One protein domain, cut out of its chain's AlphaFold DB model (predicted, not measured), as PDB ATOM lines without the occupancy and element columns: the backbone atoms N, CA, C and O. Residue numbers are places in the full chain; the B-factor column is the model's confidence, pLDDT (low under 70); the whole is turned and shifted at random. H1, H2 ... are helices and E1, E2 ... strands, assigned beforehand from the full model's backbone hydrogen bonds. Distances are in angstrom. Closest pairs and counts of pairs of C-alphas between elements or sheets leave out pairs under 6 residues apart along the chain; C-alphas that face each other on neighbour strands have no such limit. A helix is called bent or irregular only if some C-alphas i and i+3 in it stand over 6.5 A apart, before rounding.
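This is residues 106 to 219 of the 224 residues of an uncharacterized protein of Mesorhizobium temperatum (UniProt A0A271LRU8). A short helix, H2, forms the middle of a compact, rounded body; H3, H4 and H5 pack round it, each crossing it nearly at right angles, and H1 packs on it at a slant. A small three-stranded sheet is covered mainly by the longest helix, H4, while a long link, residues 114 to 133, loops round the outside. The printed part has 114 residues with five named helices and three named strands, in the order H1 H2 E1 H3 H4 E2 E3 H5; the sheet's order is E1 E3 E2, antiparallel, and the class is mostly helix. The radius of gyration of the C-alphas is 12.9 A, and the spans are 37 by 32 by 30 A.

H1 is residues 106 to 113, with C-alpha 106 at (10.154, -5.057, 7.676). H2, residues 134 to 143, is 14.1 A long. E1, residues 150 to 152, is followed by H3, residues 153 to 163, 15.2 A long. H4, residues 171 to 187, measures 24.7 A and begins at C-alpha 171 (-10.976, 11.248, -0.874). E2 is residues 194 to 197 and E3 residues 202 to 205. H5, residues 208 to 219, is 15.3 A long and ends at C-alpha 219 (-6.498, -8.351, 10.928); it is neither bent nor irregular, but only just: C-alphas 216 and 219 are 6.3 A apart.

H2 is the hub, touching four helices. It touches H1 at a steep tilt of 45 degrees, opposite ways, the closest C-alphas being those of Val 112 and Glu 136, 5.4 A. It is about perpendicular to H3 at 80 degrees (Ala 141 and Lys 159, closest C-alphas, 5.0 A), to H4 at 81 degrees (Tyr 135 and Ala 177, 6.3 A) and to H5 at 80 degrees (Ala 143 and Leu 214, 5.0 A). H4 is on the sheet, over E2, at a height over the sheet of 7.0 A; the closest C-alphas of H4 and E2 are those of Ala 182 and Asp 195, 4.7 A. H3 and H4 with the sheet make two layers, helices on one face of a sheet. E1, H3 H4 and E2 form a split strand-helix-strand unit, two strands running the same way with E3 between them, and its crossover is right-handed. In the hairpin E2 and E3, N 195 and O 204 are 2.8 A apart, within hydrogen-bond range; between E1 and E3, N 151 and O 203 are 2.9 A apart, also within range. Every O i to N i+4 pair is within hydrogen-bond range in H1, H2, H3 and H4, and 7 of 8 are in H5.

The two C-alphas farthest apart are those of Glu 166 and Leu 190, 37.6 A. The printed part has no cut. The link from H1 to H2 is long, with 20 residues, of which residues 124 to 125 pair antiparallel with residues 131 to 132. The mean pLDDT of the printed part is 90.9, and residues 188 to 191 are under 70.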
ATOM      1  N   PRO A 106       9.274  -6.175   8.025       88.19
ATOM      2  CA  PRO A 106      10.154  -5.057   7.676       88.19
ATOM      3  C   PRO A 106       9.529  -4.060   6.694       88.19
ATOM      4  O   PRO A 106       9.769  -2.856   6.792       88.19
ATOM      5  N   ILE A 107       8.737  -4.543   5.730       88.94
ATOM      6  CA  ILE A 107       8.035  -3.668   4.786       88.94
ATOM      7  C   ILE A 107       6.825  -3.018   5.459       88.94
ATOM      8  O   ILE A 107       6.648  -1.809   5.325       88.94
ATOM      9  N   TYR A 108       6.064  -3.760   6.267       91.81
ATOM     10  CA  TYR A 108       4.951  -3.209   7.039       91.81
ATOM     11  C   TYR A 108       5.386  -2.049   7.946       91.81
ATOM     12  O   TYR A 108       4.779  -0.981   7.907       91.81
ATOM     13  N   GLN A 109       6.485  -2.204   8.693       91.12
ATOM     14  CA  GLN A 109       7.021  -1.149   9.562       91.12
ATOM     15  C   GLN A 109       7.368   0.125   8.786       91.12
ATOM     16  O   GLN A 109       7.066   1.227   9.243       91.12
ATOM     17  N   LYS A 110       7.957  -0.003   7.590       91.38
ATOM     18  CA  LYS A 110       8.243   1.148   6.716       91.38
ATOM     19  C   LYS A 110       6.961   1.828   6.233       91.38
ATOM     20  O   LYS A 110       6.915   3.055   6.162       91.38
ATOM     21  N   LEU A 111       5.936   1.046   5.898       92.44
ATOM     22  CA  LEU A 111       4.652   1.544   5.403       92.44
ATOM     23  C   LEU A 111       3.870   2.287   6.496       92.44
ATOM     24  O   LEU A 111       3.434   3.411   6.258       92.44
ATOM     25  N   VAL A 112       3.767   1.706   7.696       92.38
ATOM     26  CA  VAL A 112       3.164   2.343   8.883       92.38
ATOM     27  C   VAL A 112       3.909   3.618   9.262       92.38
ATOM     28  O   VAL A 112       3.295   4.656   9.495       92.38
ATOM     29  N   ALA A 113       5.246   3.571   9.271       91.19
ATOM     30  CA  ALA A 113       6.055   4.739   9.591       91.19
ATOM     31  C   ALA A 113       5.789   5.904   8.632       91.19
ATOM     32  O   ALA A 113       5.918   7.055   9.053       91.19
ATOM     33  N   GLY A 114       5.386   5.635   7.387       90.00
ATOM     34  CA  GLY A 114       5.054   6.651   6.396       90.00
ATOM     35  C   GLY A 114       6.253   7.534   6.003       90.00
ATOM     36  O   GLY A 114       7.386   7.321   6.438       90.00
ATOM     37  N   PRO A 115       6.040   8.570   5.175       88.81
ATOM     38  CA  PRO A 115       7.082   9.529   4.836       88.81
ATOM     39  C   PRO A 115       7.395  10.427   6.039       88.81
ATOM     40  O   PRO A 115       6.514  10.721   6.852       88.81
ATOM     41  N   GLN A 116       8.636  10.915   6.133       84.81
ATOM     42  CA  GLN A 116       9.070  11.780   7.233       84.81
ATOM     43  C   GLN A 116       8.139  12.993   7.384       84.81
ATOM     44  O   GLN A 116       8.005  13.818   6.476       84.81
ATOM     45  N   ALA A 117       7.482  13.095   8.540       80.75
ATOM     46  CA  ALA A 117       6.515  14.146   8.814       80.75
ATOM     47  C   ALA A 117       7.184  15.322   9.537       80.75
ATOM     48  O   ALA A 117       7.947  15.137  10.480       80.75
ATOM     49  N   ARG A 118       6.884  16.552   9.101       77.12
ATOM     50  CA  ARG A 118       7.341  17.785   9.777       77.12
ATOM     51  C   ARG A 118       6.481  18.159  10.989       77.12
ATOM     52  O   ARG A 118       6.886  19.000  11.782       77.12
ATOM     53  N   LYS A 119       5.276  17.596  11.081       83.62
ATOM     54  CA  LYS A 119       4.301  17.796  12.157       83.62
ATOM     55  C   LYS A 119       3.774  16.438  12.597       83.62
ATOM     56  O   LYS A 119       3.811  15.489  11.812       83.62
ATOM     57  N   GLU A 120       3.261  16.378  13.818       86.38
ATOM     58  CA  GLU A 120       2.534  15.212  14.303       86.38
ATOM     59  C   GLU A 120       1.334  14.918  13.394       86.38
ATOM     60  O   GLU A 120       0.656  15.831  12.907       86.38
ATOM     61  N   ARG A 121       1.129  13.636  13.087       90.44
ATOM     62  CA  ARG A 121       0.048  13.206  12.201       90.44
ATOM     63  C   ARG A 121      -1.249  13.131  12.985       90.44
ATOM     64  O   ARG A 121      -1.268  12.663  14.114       90.44
ATOM     65  N   LEU A 122      -2.336  13.538  12.335       92.19
ATOM     66  CA  LEU A 122      -3.674  13.435  12.898       92.19
ATOM     67  C   LEU A 122      -4.015  11.970  13.201       92.19
ATOM     68  O   LEU A 122      -4.132  11.161  12.272       92.19
ATOM     69  N   LYS A 123      -4.187  11.666  14.486       94.81
ATOM     70  CA  LYS A 123      -4.701  10.392  14.982       94.81
ATOM     71  C   LYS A 123      -6.225  10.367  14.878       94.81
ATOM     72  O   LYS A 123      -6.881  11.398  15.026       94.81
ATOM     73  N   ARG A 124      -6.770   9.209  14.506       95.00
ATOM     74  CA  ARG A 124      -8.198   8.985  14.269       95.00
ATOM     75  C   ARG A 124      -8.673   7.823  15.140       95.00
ATOM     76  O   ARG A 124      -8.012   6.782  15.122       95.00
ATOM     77  N   PRO A 125      -9.796   7.966  15.857       95.00
ATOM     78  CA  PRO A 125     -10.287   6.926  16.746       95.00
ATOM     79  C   PRO A 125     -10.874   5.752  15.954       95.00
ATOM     80  O   PRO A 125     -11.727   5.916  15.071       95.00
ATOM     81  N   LEU A 126     -10.421   4.555  16.299       94.44
ATOM     82  CA  LEU A 126     -10.934   3.283  15.813       94.44
ATOM     83  C   LEU A 126     -12.111   2.828  16.681       94.44
ATOM     84  O   LEU A 126     -12.213   3.164  17.862       94.44
ATOM     85  N   LYS A 127     -12.983   1.987  16.124       92.75
ATOM     86  CA  LYS A 127     -14.070   1.348  16.887       92.75
ATOM     87  C   LYS A 127     -13.566   0.386  17.963       92.75
ATOM     88  O   LYS A 127     -14.310   0.080  18.887       92.75
ATOM     89  N   SER A 128     -12.310  -0.052  17.863       87.25
ATOM     90  CA  SER A 128     -11.629  -0.825  18.905       87.25
ATOM     91  C   SER A 128     -11.339  -0.021  20.176       87.25
ATOM     92  O   SER A 128     -11.027  -0.613  21.204       87.25
ATOM     93  N   GLY A 129     -11.431   1.314  20.118       89.00
ATOM     94  CA  GLY A 129     -11.009   2.224  21.185       89.00
ATOM     95  C   GLY A 129      -9.550   2.679  21.072       89.00
ATOM     96  O   GLY A 129      -9.134   3.553  21.826       89.00
ATOM     97  N   GLU A 130      -8.783   2.125  20.131       91.81
ATOM     98  CA  GLU A 130      -7.433   2.592  19.803       91.81
ATOM     99  C   GLU A 130      -7.466   3.779  18.828       91.81
ATOM    100  O   GLU A 130      -8.515   4.154  18.304       91.81
ATOM    101  N   GLU A 131      -6.301   4.358  18.538       93.38
ATOM    102  CA  GLU A 131      -6.161   5.425  17.550       93.38
ATOM    103  C   GLU A 131      -5.131   5.070  16.480       93.38
ATOM    104  O   GLU A 131      -4.062   4.537  16.776       93.38
ATOM    105  N   ALA A 132      -5.419   5.443  15.235       93.88
ATOM    106  CA  ALA A 132      -4.545   5.208  14.092       93.88
ATOM    107  C   ALA A 132      -4.305   6.494  13.297       93.88
ATOM    108  O   ALA A 132      -5.207   7.319  13.119       93.88
ATOM    109  N   ASP A 133      -3.088   6.676  12.784       95.06
ATOM    110  CA  ASP A 133      -2.857   7.677  11.739       95.06
ATOM    111  C   ASP A 133      -3.424   7.208  10.382       95.06
ATOM    112  O   ASP A 133      -3.986   6.120  10.257       95.06
ATOM    113  N   ILE A 134      -3.330   8.041   9.341       95.38
ATOM    114  CA  ILE A 134      -3.907   7.692   8.035       95.38
ATOM    115  C   ILE A 134      -3.255   6.462   7.384       95.38
ATOM    116  O   ILE A 134      -3.937   5.736   6.662       95.38
ATOM    117  N   TYR A 135      -1.966   6.214   7.615       95.38
ATOM    118  CA  TYR A 135      -1.256   5.067   7.049       95.38
ATOM    119  C   TYR A 135      -1.634   3.793   7.792       95.38
ATOM    120  O   TYR A 135      -2.007   2.812   7.149       95.38
ATOM    121  N   GLU A 136      -1.630   3.842   9.125       95.06
ATOM    122  CA  GLU A 136      -2.113   2.758   9.988       95.06
ATOM    123  C   GLU A 136      -3.561   2.396   9.643       95.06
ATOM    124  O   GLU A 136      -3.847   1.244   9.328       95.06
ATOM    125  N   ALA A 137      -4.465   3.379   9.587       95.56
ATOM    126  CA  ALA A 137      -5.871   3.153   9.252       95.56
ATOM    127  C   ALA A 137      -6.050   2.562   7.844       95.56
ATOM    128  O   ALA A 137      -6.892   1.689   7.640       95.56
ATOM    129  N   THR A 138      -5.247   3.005   6.869       95.88
ATOM    130  CA  THR A 138      -5.290   2.464   5.500       95.88
ATOM    131  C   THR A 138      -4.826   1.007   5.463       95.88
ATOM    132  O   THR A 138      -5.482   0.181   4.833       95.88
ATOM    133  N   LEU A 139      -3.738   0.661   6.156       95.06
ATOM    134  CA  LEU A 139      -3.227  -0.713   6.216       95.06
ATOM    135  C   LEU A 139      -4.164  -1.647   6.994       95.06
ATOM    136  O   LEU A 139      -4.379  -2.776   6.559       95.06
ATOM    137  N   LEU A 140      -4.780  -1.165   8.077       95.19
ATOM    138  CA  LEU A 140      -5.841  -1.881   8.795       95.19
ATOM    139  C   LEU A 140      -7.037  -2.152   7.872       95.19
ATOM    140  O   LEU A 140      -7.525  -3.278   7.797       95.19
ATOM    141  N   ALA A 141      -7.473  -1.155   7.098       94.88
ATOM    142  CA  ALA A 141      -8.573  -1.318   6.148       94.88
ATOM    143  C   ALA A 141      -8.254  -2.331   5.040       94.88
ATOM    144  O   ALA A 141      -9.126  -3.112   4.662       94.88
ATOM    145  N   ILE A 142      -7.008  -2.355   4.558       95.00
ATOM    146  CA  ILE A 142      -6.515  -3.377   3.624       95.00
ATOM    147  C   ILE A 142      -6.550  -4.761   4.288       95.00
ATOM    148  O   ILE A 142      -7.052  -5.708   3.682       95.00
ATOM    149  N   ALA A 143      -6.078  -4.896   5.530       94.06
ATOM    150  CA  ALA A 143      -6.085  -6.166   6.260       94.06
ATOM    151  C   ALA A 143      -7.508  -6.739   6.424       94.06
ATOM    152  O   ALA A 143      -7.729  -7.937   6.227       94.06
ATOM    153  N   GLU A 144      -8.501  -5.881   6.671       92.62
ATOM    154  CA  GLU A 144      -9.916  -6.260   6.789       92.62
ATOM    155  C   GLU A 144     -10.562  -6.774   5.490       92.62
ATOM    156  O   GLU A 144     -11.693  -7.279   5.502       92.62
ATOM    157  N   THR A 145      -9.877  -6.670   4.348       88.94
ATOM    158  CA  THR A 145     -10.332  -7.282   3.087       88.94
ATOM    159  C   THR A 145     -10.007  -8.772   2.983       88.94
ATOM    160  O   THR A 145     -10.496  -9.431   2.072       88.94
ATOM    161  N   GLY A 146      -9.224  -9.333   3.913       81.19
ATOM    162  CA  GLY A 146      -8.654 -10.671   3.739       81.19
ATOM    163  C   GLY A 146      -7.377 -10.647   2.893       81.19
ATOM    164  O   GLY A 146      -7.086 -11.630   2.221       81.19
ATOM    165  N   PRO A 147      -6.557  -9.606   3.097       76.81
ATOM    166  CA  PRO A 147      -5.748  -8.858   2.114       76.81
ATOM    167  C   PRO A 147      -5.747  -9.431   0.695       76.81
ATOM    168  O   PRO A 147      -4.912 -10.261   0.339       76.81
ATOM    169  N   LEU A 148      -6.671  -8.941  -0.130       86.31
ATOM    170  CA  LEU A 148      -6.727  -9.301  -1.544       86.31
ATOM    171  C   LEU A 148      -5.512  -8.740  -2.314       86.31
ATOM    172  O   LEU A 148      -4.990  -7.684  -1.943       86.31
ATOM    173  N   PRO A 149      -5.077  -9.393  -3.409       89.19
ATOM    174  CA  PRO A 149      -4.021  -8.866  -4.276       89.19
ATOM    175  C   PRO A 149      -4.354  -7.501  -4.884       89.19
ATOM    176  O   PRO A 149      -3.455  -6.679  -5.026       89.19
ATOM    177  N   SER A 150      -5.629  -7.251  -5.199       93.25
ATOM    178  CA  SER A 150      -6.149  -5.950  -5.629       93.25
ATOM    179  C   SER A 150      -7.430  -5.620  -4.865       93.25
ATOM    180  O   SER A 150      -8.253  -6.502  -4.602       93.25
ATOM    181  N   ILE A 151      -7.579  -4.355  -4.479       95.88
ATOM    182  CA  ILE A 151      -8.707  -3.834  -3.707       95.88
ATOM    183  C   ILE A 151      -9.181  -2.542  -4.369       95.88
ATOM    184  O   ILE A 151      -8.400  -1.606  -4.566       95.88
ATOM    185  N   SER A 152     -10.479  -2.457  -4.660       96.75
ATOM    186  CA  SER A 152     -11.070  -1.232  -5.195       96.75
ATOM    187  C   SER A 152     -11.059  -0.111  -4.155       96.75
ATOM    188  O   SER A 152     -11.172  -0.333  -2.946       96.75
ATOM    189  N   TYR A 153     -10.969   1.135  -4.612       96.44
ATOM    190  CA  TYR A 153     -11.072   2.292  -3.725       96.44
ATOM    191  C   TYR A 153     -12.371   2.293  -2.913       96.44
ATOM    192  O   TYR A 153     -12.372   2.710  -1.756       96.44
ATOM    193  N   ASP A 154     -13.481   1.878  -3.525       95.56
ATOM    194  CA  ASP A 154     -14.789   1.918  -2.877       95.56
ATOM    195  C   ASP A 154     -14.876   0.848  -1.768       95.56
ATOM    196  O   ASP A 154     -15.356   1.154  -0.671       95.56
ATOM    197  N   ASP A 155     -14.291  -0.338  -1.974       95.94
ATOM    198  CA  ASP A 155     -14.148  -1.362  -0.927       95.94
ATOM    199  C   ASP A 155     -13.231  -0.892   0.201       95.94
ATOM    200  O   ASP A 155     -13.595  -0.983   1.376       95.94
ATOM    201  N   LEU A 156     -12.070  -0.320  -0.134       96.44
ATOM    202  CA  LEU A 156     -11.141   0.229   0.854       96.44
ATOM    203  C   LEU A 156     -11.816   1.311   1.707       96.44
ATOM    204  O   LEU A 156     -11.697   1.321   2.934       96.44
ATOM    205  N   ARG A 157     -12.563   2.215   1.068       96.06
ATOM    206  CA  ARG A 157     -13.316   3.269   1.751       96.06
ATOM    207  C   ARG A 157     -14.409   2.692   2.649       96.06
ATOM    208  O   ARG A 157     -14.603   3.198   3.755       96.06
ATOM    209  N   SER A 158     -15.102   1.649   2.198       95.88
ATOM    210  CA  SER A 158     -16.089   0.926   3.002       95.88
ATOM    211  C   SER A 158     -15.444   0.311   4.250       95.88
ATOM    212  O   SER A 158     -15.936   0.502   5.363       95.88
ATOM    213  N   LYS A 159     -14.275  -0.329   4.107       95.50
ATOM    214  CA  LYS A 159     -13.509  -0.873   5.241       95.50
ATOM    215  C   LYS A 159     -13.040   0.209   6.211       95.50
ATOM    216  O   LYS A 159     -13.242   0.050   7.410       95.50
ATOM    217  N   LEU A 160     -12.533   1.341   5.718       95.38
ATOM    218  CA  LEU A 160     -12.201   2.501   6.560       95.38
ATOM    219  C   LEU A 160     -13.413   2.999   7.358       95.38
ATOM    220  O   LEU A 160     -13.297   3.240   8.555       95.38
ATOM    221  N   SER A 161     -14.586   3.100   6.724       94.38
ATOM    222  CA  SER A 161     -15.825   3.507   7.402       94.38
ATOM    223  C   SER A 161     -16.292   2.509   8.459       94.38
ATOM    224  O   SER A 161     -16.970   2.882   9.418       94.38
ATOM    225  N   ASN A 162     -15.961   1.231   8.287       93.56
ATOM    226  CA  ASN A 162     -16.272   0.206   9.269       93.56
ATOM    227  C   ASN A 162     -15.278   0.195  10.431       93.56
ATOM    228  O   ASN A 162     -15.688  -0.170  11.527       93.56
ATOM    229  N   LEU A 163     -14.037   0.634  10.216       93.56
ATOM    230  CA  LEU A 163     -12.982   0.691  11.229       93.56
ATOM    231  C   LEU A 163     -13.018   1.956  12.087       93.56
ATOM    232  O   LEU A 163     -12.758   1.885  13.286       93.56
ATOM    233  N   LEU A 164     -13.312   3.105  11.483       93.88
ATOM    234  CA  LEU A 164     -13.256   4.406  12.144       93.88
ATOM    235  C   LEU A 164     -14.575   4.731  12.849       93.88
ATOM    236  O   LEU A 164     -15.658   4.452  12.330       93.88
ATOM    237  N   THR A 165     -14.480   5.344  14.027       91.88
ATOM    238  CA  THR A 165     -15.650   5.843  14.772       91.88
ATOM    239  C   THR A 165     -16.093   7.202  14.232       91.88
ATOM    240  O   THR A 165     -17.281   7.453  14.043       91.88
ATOM    241  N   GLU A 166     -15.125   8.066  13.937       90.12
ATOM    242  CA  GLU A 166     -15.324   9.410  13.403       90.12
ATOM    243  C   GLU A 166     -14.114   9.834  12.552       90.12
ATOM    244  O   GLU A 166     -13.210   9.041  12.294       90.12
ATOM    245  N   MET A 167     -14.100  11.088  12.084       91.00
ATOM    246  CA  MET A 167     -12.957  11.673  11.364       91.00
ATOM    247  C   MET A 167     -12.574  10.911  10.083       91.00
ATOM    248  O   MET A 167     -11.393  10.722   9.772       91.00
ATOM    249  N   MET A 168     -13.595  10.506   9.318       94.94
ATOM    250  CA  MET A 168     -13.413   9.841   8.028       94.94
ATOM    251  C   MET A 168     -12.513  10.669   7.098       94.94
ATOM    252  O   MET A 168     -12.860  11.817   6.794       94.94
ATOM    253  N   PRO A 169     -11.393  10.101   6.607       94.44
ATOM    254  CA  PRO A 169     -10.518  10.794   5.678       94.44
ATOM    255  C   PRO A 169     -11.260  11.188   4.400       94.44
ATOM    256  O   PRO A 169     -12.054  10.424   3.839       94.44
ATOM    257  N   GLN A 170     -10.956  12.376   3.895       95.06
ATOM    258  CA  GLN A 170     -11.446  12.818   2.602       95.06
ATOM    259  C   GLN A 170     -10.803  12.011   1.470       95.06
ATOM    260  O   GLN A 170      -9.719  11.442   1.603       95.06
ATOM    261  N   LYS A 171     -11.449  12.009   0.295       94.12
ATOM    262  CA  LYS A 171     -10.976  11.248  -0.874       94.12
ATOM    263  C   LYS A 171      -9.510  11.526  -1.204       94.12
ATOM    264  O   LYS A 171      -8.747  10.590  -1.409       94.12
ATOM    265  N   HIS A 172      -9.132  12.802  -1.224       94.56
ATOM    266  CA  HIS A 172      -7.776  13.215  -1.560       94.56
ATOM    267  C   HIS A 172      -6.744  12.766  -0.511       94.56
ATOM    268  O   HIS A 172      -5.609  12.470  -0.875       94.56
ATOM    269  N   GLU A 173      -7.130  12.665   0.766       94.69
ATOM    270  CA  GLU A 173      -6.257  12.169   1.834       94.69
ATOM    271  C   GLU A 173      -5.959  10.676   1.650       94.69
ATOM    272  O   GLU A 173      -4.795  10.284   1.693       94.69
ATOM    273  N   ILE A 174      -6.982   9.860   1.356       95.62
ATOM    274  CA  ILE A 174      -6.825   8.415   1.094       95.62
ATOM    275  C   ILE A 174      -5.939   8.196  -0.133       95.62
ATOM    276  O   ILE A 174      -4.951   7.472  -0.064       95.62
ATOM    277  N   THR A 175      -6.239   8.862  -1.254       95.38
ATOM    278  CA  THR A 175      -5.435   8.733  -2.479       95.38
ATOM    279  C   THR A 175      -3.988   9.180  -2.256       95.38
ATOM    280  O   THR A 175      -3.063   8.544  -2.754       95.38
ATOM    281  N   SER A 176      -3.763  10.238  -1.471       94.94
ATOM    282  CA  SER A 176      -2.408  10.690  -1.133       94.94
ATOM    283  C   SER A 176      -1.678   9.679  -0.250       94.94
ATOM    284  O   SER A 176      -0.492   9.429  -0.463       94.94
ATOM    285  N   ALA A 177      -2.366   9.068   0.718       95.44
ATOM    286  CA  ALA A 177      -1.801   8.000   1.537       95.44
ATOM    287  C   ALA A 177      -1.384   6.800   0.675       95.44
ATOM    288  O   ALA A 177      -0.241   6.363   0.777       95.44
ATOM    289  N   LEU A 178      -2.240   6.347  -0.245       95.69
ATOM    290  CA  LEU A 178      -1.942   5.250  -1.175       95.69
ATOM    291  C   LEU A 178      -0.730   5.553  -2.068       95.69
ATOM    292  O   LEU A 178       0.189   4.739  -2.152       95.69
ATOM    293  N   LYS A 179      -0.654   6.760  -2.645       94.75
ATOM    294  CA  LYS A 179       0.517   7.204  -3.424       94.75
ATOM    295  C   LYS A 179       1.796   7.224  -2.583       94.75
ATOM    296  O   LYS A 179       2.867   6.866  -3.069       94.75
ATOM    297  N   HIS A 180       1.724   7.642  -1.323       94.56
ATOM    298  CA  HIS A 180       2.880   7.605  -0.426       94.56
ATOM    299  C   HIS A 180       3.308   6.173  -0.090       94.56
ATOM    300  O   HIS A 180       4.503   5.892  -0.133       94.56
ATOM    301  N   LEU A 181       2.362   5.275   0.195       93.75
ATOM    302  CA  LEU A 181       2.643   3.861   0.455       93.75
ATOM    303  C   LEU A 181       3.323   3.205  -0.755       93.75
ATOM    304  O   LEU A 181       4.365   2.574  -0.589       93.75
ATOM    305  N   ALA A 182       2.814   3.449  -1.967       92.56
ATOM    306  CA  ALA A 182       3.430   2.970  -3.204       92.56
ATOM    307  C   ALA A 182       4.863   3.501  -3.386       92.56
ATOM    308  O   ALA A 182       5.796   2.745  -3.649       92.56
ATOM    309  N   ASN A 183       5.088   4.794  -3.136       91.56
ATOM    310  CA  ASN A 183       6.424   5.392  -3.216       91.56
ATOM    311  C   ASN A 183       7.414   4.837  -2.176       91.56
ATOM    312  O   ASN A 183       8.596   4.665  -2.476       91.56
ATOM    313  N   ILE A 184       6.965   4.591  -0.942       90.50
ATOM    314  CA  ILE A 184       7.796   3.990   0.116       90.50
ATOM    315  C   ILE A 184       8.158   2.556  -0.258       90.50
ATOM    316  O   ILE A 184       9.314   2.155  -0.127       90.50
ATOM    317  N   SER A 185       7.171   1.819  -0.756       88.12
ATOM    318  CA  SER A 185       7.306   0.453  -1.236       88.12
ATOM    319  C   SER A 185       8.350   0.344  -2.357       88.12
ATOM    320  O   SER A 185       9.295  -0.434  -2.232       88.12
ATOM    321  N   LEU A 186       8.279   1.210  -3.375       85.44
ATOM    322  CA  LEU A 186       9.254   1.278  -4.473       85.44
ATOM    323  C   LEU A 186      10.687   1.563  -4.002       85.44
ATOM    324  O   LEU A 186      11.643   1.004  -4.529       85.44
ATOM    325  N   LYS A 187      10.863   2.424  -2.994       79.12
ATOM    326  CA  LYS A 187      12.190   2.727  -2.422       79.12
ATOM    327  C   LYS A 187      12.729   1.603  -1.532       79.12
ATOM    328  O   LYS A 187      13.897   1.635  -1.151       79.12
ATOM    329  N   GLY A 188      11.880   0.649  -1.154       63.78
ATOM    330  CA  GLY A 188      12.188  -0.426  -0.221       63.78
ATOM    331  C   GLY A 188      12.900  -1.636  -0.830       63.78
ATOM    332  O   GLY A 188      13.411  -2.441  -0.051       63.78
ATOM    333  N   GLY A 189      12.956  -1.768  -2.162       62.97
ATOM    334  CA  GLY A 189      13.553  -2.918  -2.850       62.97
ATOM    335  C   GLY A 189      13.291  -2.948  -4.364       62.97
ATOM    336  O   GLY A 189      12.872  -1.960  -4.951       62.97
ATOM    337  N   LEU A 190      13.566  -4.095  -5.003       50.59
ATOM    338  CA  LEU A 190      13.453  -4.289  -6.462       50.59
ATOM    339  C   LEU A 190      12.005  -4.410  -6.979       50.59
ATOM    340  O   LEU A 190      11.782  -4.242  -8.177       50.59
ATOM    341  N   SER A 191      11.037  -4.704  -6.107       64.75
ATOM    342  CA  SER A 191       9.615  -4.846  -6.437       64.75
ATOM    343  C   SER A 191       8.754  -4.037  -5.467       64.75
ATOM    344  O   SER A 191       9.043  -3.974  -4.272       64.75
ATOM    345  N   SER A 192       7.689  -3.410  -5.980       80.56
ATOM    346  CA  SER A 192       6.743  -2.691  -5.127       80.56
ATOM    347  C   SER A 192       5.795  -3.681  -4.452       80.56
ATOM    348  O   SER A 192       4.998  -4.324  -5.124       80.56
ATOM    349  N   ALA A 193       5.864  -3.793  -3.128       87.12
ATOM    350  CA  ALA A 193       4.897  -4.507  -2.301       87.12
ATOM    351  C   ALA A 193       3.481  -3.907  -2.345       87.12
ATOM    352  O   ALA A 193       2.511  -4.654  -2.245       87.12
ATOM    353  N   VAL A 194       3.358  -2.584  -2.497       91.94
ATOM    354  CA  VAL A 194       2.086  -1.853  -2.624       91.94
ATOM    355  C   VAL A 194       2.128  -0.950  -3.850       91.94
ATOM    356  O   VAL A 194       3.123  -0.261  -4.065       91.94
ATOM    357  N   ASP A 195       1.054  -0.904  -4.627       92.25
ATOM    358  CA  ASP A 195       0.905   0.000  -5.766       92.25
ATOM    359  C   ASP A 195      -0.497   0.617  -5.822       92.25
ATOM    360  O   ASP A 195      -1.455   0.045  -5.300       92.25
ATOM    361  N   TRP A 196      -0.616   1.797  -6.424       93.88
ATOM    362  CA  TRP A 196      -1.887   2.500  -6.600       93.88
ATOM    363  C   TRP A 196      -2.105   2.847  -8.069       93.88
ATOM    364  O   TRP A 196      -1.418   3.710  -8.618       93.88
ATOM    365  N   ASP A 197      -3.122   2.231  -8.663       92.69
ATOM    366  CA  ASP A 197      -3.576   2.523 -10.016       92.69
ATOM    367  C   ASP A 197      -4.653   3.618  -9.967       92.69
ATOM    368  O   ASP A 197      -5.773   3.416  -9.487       92.69
ATOM    369  N   GLU A 198      -4.306   4.815 -10.444       91.25
ATOM    370  CA  GLU A 198      -5.208   5.969 -10.440       91.25
ATOM    371  C   GLU A 198      -6.324   5.862 -11.490       91.25
ATOM    372  O   GLU A 198      -7.419   6.377 -11.253       91.25
ATOM    373  N   GLU A 199      -6.079   5.171 -12.606       91.81
ATOM    374  CA  GLU A 199      -7.060   4.988 -13.679       91.81
ATOM    375  C   GLU A 199      -8.124   3.970 -13.269       91.81
ATOM    376  O   GLU A 199      -9.324   4.236 -13.383       91.81
ATOM    377  N   ARG A 200      -7.693   2.828 -12.724       92.62
ATOM    378  CA  ARG A 200      -8.586   1.767 -12.227       92.62
ATOM    379  C   ARG A 200      -9.157   2.069 -10.848       92.62
ATOM    380  O   ARG A 200     -10.175   1.497 -10.472       92.62
ATOM    381  N   ARG A 201      -8.549   3.005 -10.113       95.06
ATOM    382  CA  ARG A 201      -8.854   3.313  -8.707       95.06
ATOM    383  C   ARG A 201      -8.716   2.078  -7.816       95.06
ATOM    384  O   ARG A 201      -9.581   1.820  -6.976       95.06
ATOM    385  N   GLU A 202      -7.621   1.349  -7.983       96.06
ATOM    386  CA  GLU A 202      -7.329   0.113  -7.256       96.06
ATOM    387  C   GLU A 202      -5.979   0.202  -6.542       96.06
ATOM    388  O   GLU A 202      -4.999   0.711  -7.088       96.06
ATOM    389  N   VAL A 203      -5.922  -0.300  -5.308       95.00
ATOM    390  CA  VAL A 203      -4.657  -0.552  -4.613       95.00
ATOM    391  C   VAL A 203      -4.295  -2.020  -4.784       95.00
ATOM    392  O   VAL A 203      -5.092  -2.900  -4.468       95.00
ATOM    393  N   SER A 204      -3.083  -2.277  -5.265       93.44
ATOM    394  CA  SER A 204      -2.531  -3.622  -5.384       93.44
ATOM    395  C   SER A 204      -1.545  -3.884  -4.255       93.44
ATOM    396  O   SER A 204      -0.653  -3.076  -4.004       93.44
ATOM    397  N   ILE A 205      -1.674  -5.024  -3.583       93.44
ATOM    398  CA  ILE A 205      -0.705  -5.515  -2.602       93.44
ATOM    399  C   ILE A 205       0.010  -6.682  -3.258       93.44
ATOM    400  O   ILE A 205      -0.456  -7.807  -3.152       93.44
ATOM    401  N   ALA A 206       1.095  -6.429  -3.988       89.50
ATOM    402  CA  ALA A 206       1.756  -7.439  -4.812       89.50
ATOM    403  C   ALA A 206       2.613  -8.420  -3.997       89.50
ATOM    404  O   ALA A 206       2.738  -9.582  -4.384       89.50
ATOM    405  N   ASP A 207       3.163  -7.989  -2.856       90.62
ATOM    406  CA  ASP A 207       4.005  -8.846  -2.016       90.62
ATOM    407  C   ASP A 207       3.156  -9.856  -1.213       90.62
ATOM    408  O   ASP A 207       2.409  -9.456  -0.312       90.62
ATOM    409  N   PRO A 208       3.273 -11.172  -1.488       92.38
ATOM    410  CA  PRO A 208       2.535 -12.196  -0.756       92.38
ATOM    411  C   PRO A 208       2.892 -12.252   0.730       92.38
ATOM    412  O   PRO A 208       2.030 -12.594   1.536       92.38
ATOM    413  N   TYR A 209       4.121 -11.904   1.118       92.12
ATOM    414  CA  TYR A 209       4.527 -11.893   2.523       92.12
ATOM    415  C   TYR A 209       3.879 -10.736   3.278       92.12
ATOM    416  O   TYR A 209       3.452 -10.921   4.415       92.12
ATOM    417  N   LEU A 210       3.727  -9.570   2.641       92.94
ATOM    418  CA  LEU A 210       2.947  -8.469   3.205       92.94
ATOM    419  C   LEU A 210       1.465  -8.845   3.332       92.94
ATOM    420  O   LEU A 210       0.874  -8.602   4.381       92.94
ATOM    421  N   ARG A 211       0.858  -9.479   2.314       93.75
ATOM    422  CA  ARG A 211      -0.527  -9.985   2.423       93.75
ATOM    423  C   ARG A 211      -0.663 -10.980   3.574       93.75
ATOM    424  O   ARG A 211      -1.567 -10.860   4.396       93.75
ATOM    425  N   PHE A 212       0.263 -11.926   3.684       94.00
ATOM    426  CA  PHE A 212       0.264 -12.906   4.764       94.00
ATOM    427  C   PHE A 212       0.396 -12.240   6.146       94.00
ATOM    428  O   PHE A 212      -0.388 -12.543   7.046       94.00
ATOM    429  N   PHE A 213       1.296 -11.263   6.291       93.75
ATOM    430  CA  PHE A 213       1.445 -10.462   7.511       93.75
ATOM    431  C   PHE A 213       0.152  -9.729   7.883       93.75
ATOM    432  O   PHE A 213      -0.337  -9.846   9.006       93.75
ATOM    433  N   LEU A 214      -0.448  -9.008   6.930       93.69
ATOM    434  CA  LEU A 214      -1.690  -8.266   7.147       93.69
ATOM    435  C   LEU A 214      -2.820  -9.197   7.610       93.69
ATOM    436  O   LEU A 214      -3.592  -8.846   8.502       93.69
ATOM    437  N   ARG A 215      -2.896 -10.410   7.055       92.62
ATOM    438  CA  ARG A 215      -3.906 -11.407   7.422       92.62
ATOM    439  C   ARG A 215      -3.734 -11.937   8.846       92.62
ATOM    440  O   ARG A 215      -4.732 -12.073   9.546       92.62
ATOM    441  N   TRP A 216      -2.506 -12.255   9.251       92.81
ATOM    442  CA  TRP A 216      -2.240 -13.018  10.476       92.81
ATOM    443  C   TRP A 216      -1.787 -12.176  11.672       92.81
ATOM    444  O   TRP A 216      -1.967 -12.617  12.804       92.81
ATOM    445  N   GLN A 217      -1.240 -10.979  11.444       91.25
ATOM    446  CA  GLN A 217      -0.758 -10.078  12.504       91.25
ATOM    447  C   GLN A 217      -1.602  -8.808  12.652       91.25
ATOM    448  O   GLN A 217      -1.696  -8.278  13.751       91.25
ATOM    449  N   VAL A 218      -2.229  -8.321  11.574       89.62
ATOM    450  CA  VAL A 218      -2.938  -7.024  11.586       89.62
ATOM    451  C   VAL A 218      -4.453  -7.192  11.682       89.62
ATOM    452  O   VAL A 218      -5.099  -6.548  12.498       89.62
ATOM    453  N   ARG A 219      -5.045  -8.099  10.900       83.94
ATOM    454  CA  ARG A 219      -6.498  -8.351  10.928       83.94
ATOM    455  C   ARG A 219      -6.989  -8.895  12.282       83.94
ATOM    456  O   ARG A 219      -8.151  -8.745  12.631       83.94
TER     457      ARG A 219